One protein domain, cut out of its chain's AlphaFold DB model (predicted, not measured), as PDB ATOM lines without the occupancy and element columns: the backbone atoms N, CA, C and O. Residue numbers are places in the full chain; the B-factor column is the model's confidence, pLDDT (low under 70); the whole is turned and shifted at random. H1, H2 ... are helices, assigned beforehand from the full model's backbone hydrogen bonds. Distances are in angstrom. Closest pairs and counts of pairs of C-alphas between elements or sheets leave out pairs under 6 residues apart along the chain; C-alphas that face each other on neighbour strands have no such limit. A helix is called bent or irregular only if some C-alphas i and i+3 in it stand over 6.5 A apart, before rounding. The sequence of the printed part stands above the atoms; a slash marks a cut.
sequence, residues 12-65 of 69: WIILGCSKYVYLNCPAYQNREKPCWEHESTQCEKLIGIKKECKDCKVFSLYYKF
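AT A GLANCE: This is residues 12 to 65 of the 69 residues of an uncharacterized protein of Deltaproteobacteria bacterium (UniProt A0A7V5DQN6). This is a small fold made mostly of loops, with three short helices, H1, H2 and H3, set as a triangle towards one end and the longest helix, H4, out at the other end. The long link of residues 30 to 41 swings out from H2 and comes back through the middle to H3, and residues 48 to 56 lead across to H4. The printed part has 54 residues with four named helices, in the order H1, H2, H3, H4, and no named strand; the class is all helix, though the helices hold 23 of the 54 residues. The whole is compact, with a radius of gyration of the C-alphas of 10.3 A, and spans 29 by 23 by 19 A.

HOW THE PARTS SIT: Go first to H1, residues 19 to 22, and then to H2, residues 26 to 29. These two are close but not clearly touching; their closest C-alphas, those of Tyr 22 and Tyr 28, are 6.1 A apart. Next look at H3, residues 42 to 47, which is near H1: the two are close but not clearly touching, with the closest C-alphas, Val 21 and Gln 42, 6.7 A apart. H2 and H3 are also close but not clearly touching, with the closest C-alphas, Pro 26 and Gln 42, 7.9 A apart. H4, residues 57 to 65, is apart from H1, from H2 and from H3. In H3 every O i to N i+4 pair is within hydrogen-bond range, in H4 3 of 5 are, and H1 and H2 are too short for such a pair.

IN THESE COORDINATES: Find C-alpha 19 at (8.330, -48.903, 20.583), where H1 begins with Lys 19; it ends at Tyr 22. H2 runs from Pro 26 to Gln 29. Find C-alpha 42 at (8.706, -42.367, 10.884); from there H3 runs 8.0 A to C-alpha 47. H4 runs 13.2 A, from Lys 57 to C-alpha 65 at (-14.845, -37.922, 9.861). H4 is irregular, but only just: C-alphas 61 and 64 are 6.52 A apart, and its line is a rough one.

THE WHOLE: The two C-alphas farthest apart are those of Tyr 20 and Phe 65, at 29.9 A. The printed part runs from residue 12 to residue 65 of a chain of 69 residues and has no cut. The link from H1 to H2 is tight, that from H2 to H3 is long, with 12 residues, and that from H3 to H4 is short, with 9. The mean pLDDT of the printed part is 84.8; look for values under 70 at residues 50 to 54 and 64 to 65, of which 64 to 65 belong to H4.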
ATOM      1  N   TRP A  12       0.235 -44.906  15.663       93.00
ATOM      2  CA  TRP A  12       1.250 -45.910  16.000       93.00
ATOM      3  C   TRP A  12       0.656 -47.240  16.469       93.00
ATOM      4  O   TRP A  12       1.300 -48.271  16.309       93.00
ATOM      5  N   ILE A  13      -0.573 -47.240  16.992       94.56
ATOM      6  CA  ILE A  13      -1.298 -48.474  17.313       94.56
ATOM      7  C   ILE A  13      -1.916 -49.064  16.043       94.56
ATOM      8  O   ILE A  13      -1.765 -50.252  15.782       94.56
ATOM      9  N   ILE A  14      -2.547 -48.233  15.206       91.69
ATOM     10  CA  ILE A  14      -3.199 -48.678  13.959       91.69
ATOM     11  C   ILE A  14      -2.194 -49.270  12.964       91.69
ATOM     12  O   ILE A  14      -2.502 -50.251  12.287       91.69
ATOM     13  N   LEU A  15      -1.017 -48.654  12.858       88.75
ATOM     14  CA  LEU A  15       0.057 -49.060  11.951       88.75
ATOM     15  C   LEU A  15       1.014 -50.081  12.581       88.75
ATOM     16  O   LEU A  15       1.940 -50.523  11.910       88.75
ATOM     17  N   GLY A  16       0.815 -50.448  13.852       90.88
ATOM     18  CA  GLY A  16       1.665 -51.417  14.545       90.88
ATOM     19  C   GLY A  16       3.122 -50.968  14.677       90.88
ATOM     20  O   GLY A  16       4.034 -51.785  14.564       90.88
ATOM     21  N   CYS A  17       3.371 -49.670  14.880       90.69
ATOM     22  CA  CYS A  17       4.729 -49.161  15.033       90.69
ATOM     23  C   CYS A  17       5.377 -49.758  16.290       90.69
ATOM     24  O   CYS A  17       4.796 -49.727  17.376       90.69
ATOM     25  N   SER A  18       6.611 -50.253  16.170       92.62
ATOM     26  CA  SER A  18       7.353 -50.727  17.339       92.62
ATOM     27  C   SER A  18       7.710 -49.570  18.278       92.62
ATOM     28  O   SER A  18       7.815 -48.412  17.859       92.62
ATOM     29  N   LYS A  19       7.953 -49.888  19.555       92.38
ATOM     30  CA  LYS A  19       8.330 -48.903  20.583       92.38
ATOM     31  C   LYS A  19       9.544 -48.061  20.192       92.38
ATOM     32  O   LYS A  19       9.533 -46.851  20.381       92.38
ATOM     33  N   TYR A  20      10.553 -48.676  19.584       90.31
ATOM     34  CA  TYR A  20      11.758 -47.981  19.120       90.31
ATOM     35  C   TYR A  20      11.474 -46.960  18.009       90.31
ATOM     36  O   TYR A  20      12.152 -45.937  17.920       90.31
ATOM     37  N   VAL A  21      10.455 -47.224  17.188       90.62
ATOM     38  CA  VAL A  21      10.048 -46.352  16.088       90.62
ATOM     39  C   VAL A  21       9.202 -45.198  16.616       90.62
ATOM     40  O   VAL A  21       9.567 -44.039  16.427       90.62
ATOM     41  N   TYR A  22       8.087 -45.473  17.304       92.75
ATOM     42  CA  TYR A  22       7.155 -44.397  17.653       92.75
ATOM     43  C   TYR A  22       7.708 -43.440  18.712       92.75
ATOM     44  O   TYR A  22       7.385 -42.260  18.653       92.75
ATOM     45  N   LEU A  23       8.580 -43.884  19.630       94.12
ATOM     46  CA  LEU A  23       9.168 -42.994  20.644       94.12
ATOM     47  C   LEU A  23       9.979 -41.838  20.034       94.12
ATOM     48  O   LEU A  23      10.068 -40.773  20.637       94.12
ATOM     49  N   ASN A  24      10.521 -42.041  18.829       91.62
ATOM     50  CA  ASN A  24      11.280 -41.048  18.065       91.62
ATOM     51  C   ASN A  24      10.458 -40.434  16.918       91.62
ATOM     52  O   ASN A  24      11.015 -39.883  15.965       91.62
ATOM     53  N   CYS A  25       9.134 -40.605  16.929       93.12
ATOM     54  CA  CYS A  25       8.255 -40.084  15.893       93.12
ATOM     55  C   CYS A  25       7.670 -38.731  16.322       93.12
ATOM     56  O   CYS A  25       7.026 -38.675  17.372       93.12
ATOM     57  N   PRO A  26       7.782 -37.675  15.494       93.69
ATOM     58  CA  PRO A  26       7.157 -36.381  15.774       93.69
ATOM     59  C   PRO A  26       5.661 -36.480  16.094       93.69
ATOM     60  O   PRO A  26       5.192 -35.825  17.015       93.69
ATOM     61  N   ALA A  27       4.927 -37.371  15.416       93.12
ATOM     62  CA  ALA A  27       3.498 -37.573  15.660       93.12
ATOM     63  C   ALA A  27       3.167 -38.166  17.044       93.12
ATOM     64  O   ALA A  27       2.043 -38.015  17.515       93.12
ATOM     65  N   TYR A  28       4.115 -38.863  17.679       94.62
ATOM     66  CA  TYR A  28       3.965 -39.381  19.042       94.62
ATOM     67  C   TYR A  28       4.398 -38.359  20.094       94.62
ATOM     68  O   TYR A  28       3.818 -38.308  21.173       94.62
ATOM     69  N   GLN A  29       5.431 -37.571  19.794       94.38
ATOM     70  CA  GLN A  29       5.962 -36.563  20.713       94.38
ATOM     71  C   GLN A  29       5.057 -35.328  20.794       94.38
ATOM     72  O   GLN A  29       4.863 -34.790  21.879       94.38
ATOM     73  N   ASN A  30       4.464 -34.932  19.668       93.06
ATOM     74  CA  ASN A  30       3.631 -33.740  19.531       93.06
ATOM     75  C   ASN A  30       2.192 -34.172  19.234       93.06
ATOM     76  O   ASN A  30       1.759 -34.278  18.082       93.06
ATOM     77  N   ARG A  31       1.469 -34.541  20.292       92.94
ATOM     78  CA  ARG A  31       0.152 -35.186  20.187       92.94
ATOM     79  C   ARG A  31      -0.997 -34.204  19.986       92.94
ATOM     80  O   ARG A  31      -2.127 -34.653  19.824       92.94
ATOM     81  N   GLU A  32      -0.731 -32.899  19.947       92.69
ATOM     82  CA  GLU A  32      -1.764 -31.881  19.734       92.69
ATOM     83  C   GLU A  32      -2.449 -31.976  18.362       92.69
ATOM     84  O   GLU A  32      -3.552 -31.469  18.192       92.69
ATOM     85  N   LYS A  33      -1.832 -32.656  17.387       90.56
ATOM     86  CA  LYS A  33      -2.338 -32.761  16.011       90.56
ATOM     87  C   LYS A  33      -2.109 -34.151  15.401       90.56
ATOM     88  O   LYS A  33      -1.218 -34.887  15.849       90.56
ATOM     89  N   PRO A  34      -2.898 -34.550  14.387       90.94
ATOM     90  CA  PRO A  34      -2.796 -35.869  13.770       90.94
ATOM     91  C   PRO A  34      -1.493 -36.073  12.994       90.94
ATOM     92  O   PRO A  34      -0.807 -35.136  12.594       90.94
ATOM     93  N   CYS A  35      -1.169 -37.337  12.702       90.19
ATOM     94  CA  CYS A  35       0.102 -37.698  12.070       90.19
ATOM     95  C   CYS A  35       0.329 -37.089  10.678       90.19
ATOM     96  O   CYS A  35       1.480 -36.893  10.307       90.19
ATOM     97  N   TRP A  36      -0.729 -36.786   9.919       88.19
ATOM     98  CA  TRP A  36      -0.628 -36.177   8.583       88.19
ATOM     99  C   TRP A  36      -0.320 -34.671   8.611       88.19
ATOM    100  O   TRP A  36       0.041 -34.108   7.581       88.19
ATOM    101  N   GLU A  37      -0.399 -34.024   9.776       89.38
ATOM    102  CA  GLU A  37      -0.002 -32.620   9.965       89.38
ATOM    103  C   GLU A  37       1.427 -32.464  10.510       89.38
ATOM    104  O   GLU A  37       1.905 -31.346  10.738       89.38
ATOM    105  N   HIS A  38       2.123 -33.581  10.727       88.81
ATOM    106  CA  HIS A  38       3.531 -33.607  11.108       88.81
ATOM    107  C   HIS A  38       4.414 -33.870   9.894       88.81
ATOM    108  O   HIS A  38       4.065 -34.634   8.997       88.81
ATOM    109  N   GLU A  39       5.589 -33.251   9.884       86.81
ATOM    110  CA  GLU A  39       6.641 -33.561   8.916       86.81
ATOM    111  C   GLU A  39       7.599 -34.598   9.494       86.81
ATOM    112  O   GLU A  39       7.703 -34.757  10.714       86.81
ATOM    113  N   SER A  40       8.359 -35.268   8.629       86.56
ATOM    114  CA  SER A  40       9.444 -36.163   9.031       86.56
ATOM    115  C   SER A  40       8.986 -37.283   9.969       86.56
ATOM    116  O   SER A  40       9.750 -37.743  10.829       86.56
ATOM    117  N   THR A  41       7.741 -37.739   9.804       88.69
ATOM    118  CA  THR A  41       7.224 -38.872  10.573       88.69
ATOM    119  C   THR A  41       8.013 -40.135  10.243       88.69
ATOM    120  O   THR A  41       8.598 -40.276   9.170       88.69
ATOM    121  N   GLN A  42       8.021 -41.102  11.156       89.31
ATOM    122  CA  GLN A  42       8.706 -42.367  10.884       89.31
ATOM    123  C   GLN A  42       8.079 -43.119   9.700       89.31
ATOM    124  O   GLN A  42       8.788 -43.796   8.967       89.31
ATOM    125  N   CYS A  43       6.775 -42.955   9.460       84.88
ATOM    126  CA  CYS A  43       6.117 -43.524   8.281       84.88
ATOM    127  C   CYS A  43       6.596 -42.854   6.982       84.88
ATOM    128  O   CYS A  43       6.830 -43.531   5.986       84.88
ATOM    129  N   GLU A  44       6.816 -41.542   7.000       85.56
ATOM    130  CA  GLU A  44       7.405 -40.832   5.863       85.56
ATOM    131  C   GLU A  44       8.833 -41.318   5.577       85.56
ATOM    132  O   GLU A  44       9.169 -41.611   4.433       85.56
ATOM    133  N   LYS A  45       9.653 -41.486   6.623       85.31
ATOM    134  CA  LYS A  45      11.064 -41.883   6.497       85.31
ATOM    135  C   LYS A  45      11.272 -43.347   6.112       85.31
ATOM    136  O   LYS A  45      12.153 -43.641   5.314       85.31
ATOM    137  N   LEU A  46      10.514 -44.265   6.713       82.25
ATOM    138  CA  LEU A  46      10.764 -45.707   6.594       82.25
ATOM    139  C   LEU A  46      10.033 -46.349   5.418       82.25
ATOM    140  O   LEU A  46      10.548 -47.290   4.823       82.25
ATOM    141  N   ILE A  47       8.825 -45.873   5.108       77.25
ATOM    142  CA  ILE A  47       7.939 -46.495   4.113       77.25
ATOM    143  C   ILE A  47       7.475 -45.510   3.033       77.25
ATOM    144  O   ILE A  47       6.663 -45.871   2.187       77.25
ATOM    145  N   GLY A  48       7.990 -44.274   3.033       73.19
ATOM    146  CA  GLY A  48       7.729 -43.289   1.979       73.19
ATOM    147  C   GLY A  48       6.296 -42.754   1.950       73.19
ATOM    148  O   GLY A  48       5.877 -42.170   0.951       73.19
ATOM    149  N   ILE A  49       5.527 -42.953   3.025       72.12
ATOM    150  CA  ILE A  49       4.151 -42.469   3.112       72.12
ATOM    151  C   ILE A  49       4.155 -40.938   3.248       72.12
ATOM    152  O   ILE A  49       4.570 -40.398   4.272       72.12
ATOM    153  N   LYS A  50       3.678 -40.239   2.211       66.38
ATOM    154  CA  LYS A  50       3.577 -38.769   2.177       66.38
ATOM    155  C   LYS A  50       2.285 -38.257   2.825       66.38
ATOM    156  O   LYS A  50       1.287 -38.972   2.897       66.38
ATOM    157  N   LYS A  51       2.296 -36.979   3.230       59.59
ATOM    158  CA  LYS A  51       1.208 -36.277   3.946       59.59
ATOM    159  C   LYS A  51      -0.176 -36.373   3.294       59.59
ATOM    160  O   LYS A  51      -1.171 -36.422   4.002       59.59
ATOM    161  N   GLU A  52      -0.242 -36.445   1.966       62.06
ATOM    162  CA  GLU A  52      -1.512 -36.497   1.219       62.06
ATOM    163  C   GLU A  52      -2.242 -37.847   1.342       62.06
ATOM    164  O   GLU A  52      -3.363 -37.965   0.867       62.06
ATOM    165  N   CYS A  53      -1.595 -38.837   1.973       65.69
ATOM    166  CA  CYS A  53      -2.015 -40.177   2.389       65.69
ATOM    167  C   CYS A  53      -3.459 -40.657   2.110       65.69
ATOM    168  O   CYS A  53      -4.118 -41.188   3.006       65.69
ATOM    169  N   LYS A  54      -3.943 -40.587   0.864       66.94
ATOM    170  CA  LYS A  54      -5.259 -41.131   0.476       66.94
ATOM    171  C   LYS A  54      -5.359 -42.636   0.746       66.94
ATOM    172  O   LYS A  54      -6.431 -43.117   1.101       66.94
ATOM    173  N   ASP A  55      -4.220 -43.326   0.683       71.25
ATOM    174  CA  ASP A  55      -4.098 -44.765   0.929       71.25
ATOM    175  C   ASP A  55      -3.658 -45.111   2.369       71.25
ATOM    176  O   ASP A  55      -3.525 -46.285   2.718       71.25
ATOM    177  N   CYS A  56      -3.454 -44.123   3.256       82.31
ATOM    178  CA  CYS A  56      -3.227 -44.413   4.678       82.31
ATOM    179  C   CYS A  56      -4.486 -44.990   5.292       82.31
ATOM    180  O   CYS A  56      -5.509 -44.307   5.371       82.31
ATOM    181  N   LYS A  57      -4.333 -46.120   5.978       84.75
ATOM    182  CA  LYS A  57      -5.357 -46.617   6.900       84.75
ATOM    183  C   LYS A  57      -5.741 -45.585   7.972       84.75
ATOM    184  O   LYS A  57      -6.910 -45.445   8.297       84.75
ATOM    185  N   VAL A  58      -4.775 -44.840   8.518       88.62
ATOM    186  CA  VAL A  58      -5.044 -43.835   9.569       88.62
ATOM    187  C   VAL A  58      -5.831 -42.647   9.009       88.62
ATOM    188  O   VAL A  58      -6.839 -42.249   9.586       88.62
ATOM    189  N   PHE A  59      -5.404 -42.111   7.866       86.75
ATOM    190  CA  PHE A  59      -6.081 -41.006   7.193       86.75
ATOM    191  C   PHE A  59      -7.492 -41.413   6.755       86.75
ATOM    192  O   PHE A  59      -8.447 -40.703   7.045       86.75
ATOM    193  N   SER A  60      -7.676 -42.604   6.170       84.94
ATOM    194  CA  SER A  60      -9.008 -43.079   5.776       84.94
ATOM    195  C   SER A  60      -9.961 -43.244   6.962       84.94
ATOM    196  O   SER A  60     -11.167 -43.083   6.791       84.94
ATOM    197  N   LEU A  61      -9.433 -43.594   8.141       87.38
ATOM    198  CA  LEU A  61     -10.212 -43.798   9.363       87.38
ATOM    199  C   LEU A  61     -10.644 -42.498  10.037       87.38
ATOM    200  O   LEU A  61     -11.661 -42.519  10.713       87.38
ATOM    201  N   TYR A  62      -9.898 -41.400   9.886       86.62
ATOM    202  CA  TYR A  62     -10.150 -40.172  10.650       86.62
ATOM    203  C   TYR A  62     -10.399 -38.933   9.792       86.62
ATOM    204  O   TYR A  62     -11.214 -38.103  10.173       86.62
ATOM    205  N   TYR A  63      -9.777 -38.812   8.620       77.44
ATOM    206  CA  TYR A  63      -9.991 -37.661   7.739       77.44
ATOM    207  C   TYR A  63     -11.421 -37.632   7.185       77.44
ATOM    208  O   TYR A  63     -12.065 -36.591   7.194       77.44
ATOM    209  N   LYS A  64     -11.989 -38.802   6.850       63.69
ATOM    210  CA  LYS A  64     -13.400 -38.925   6.430       63.69
ATOM    211  C   LYS A  64     -14.417 -38.532   7.512       63.69
ATOM    212  O   LYS A  64     -15.587 -38.351   7.193       63.69
ATOM    213  N   PHE A  65     -13.998 -38.423   8.774       54.97
ATOM    214  CA  PHE A  65     -14.845 -37.922   9.861       54.97
ATOM    215  C   PHE A  65     -14.744 -36.404  10.048       54.97
ATOM    216  O   PHE A  65     -15.571 -35.843  10.760       54.97
TER     217      PHE A  65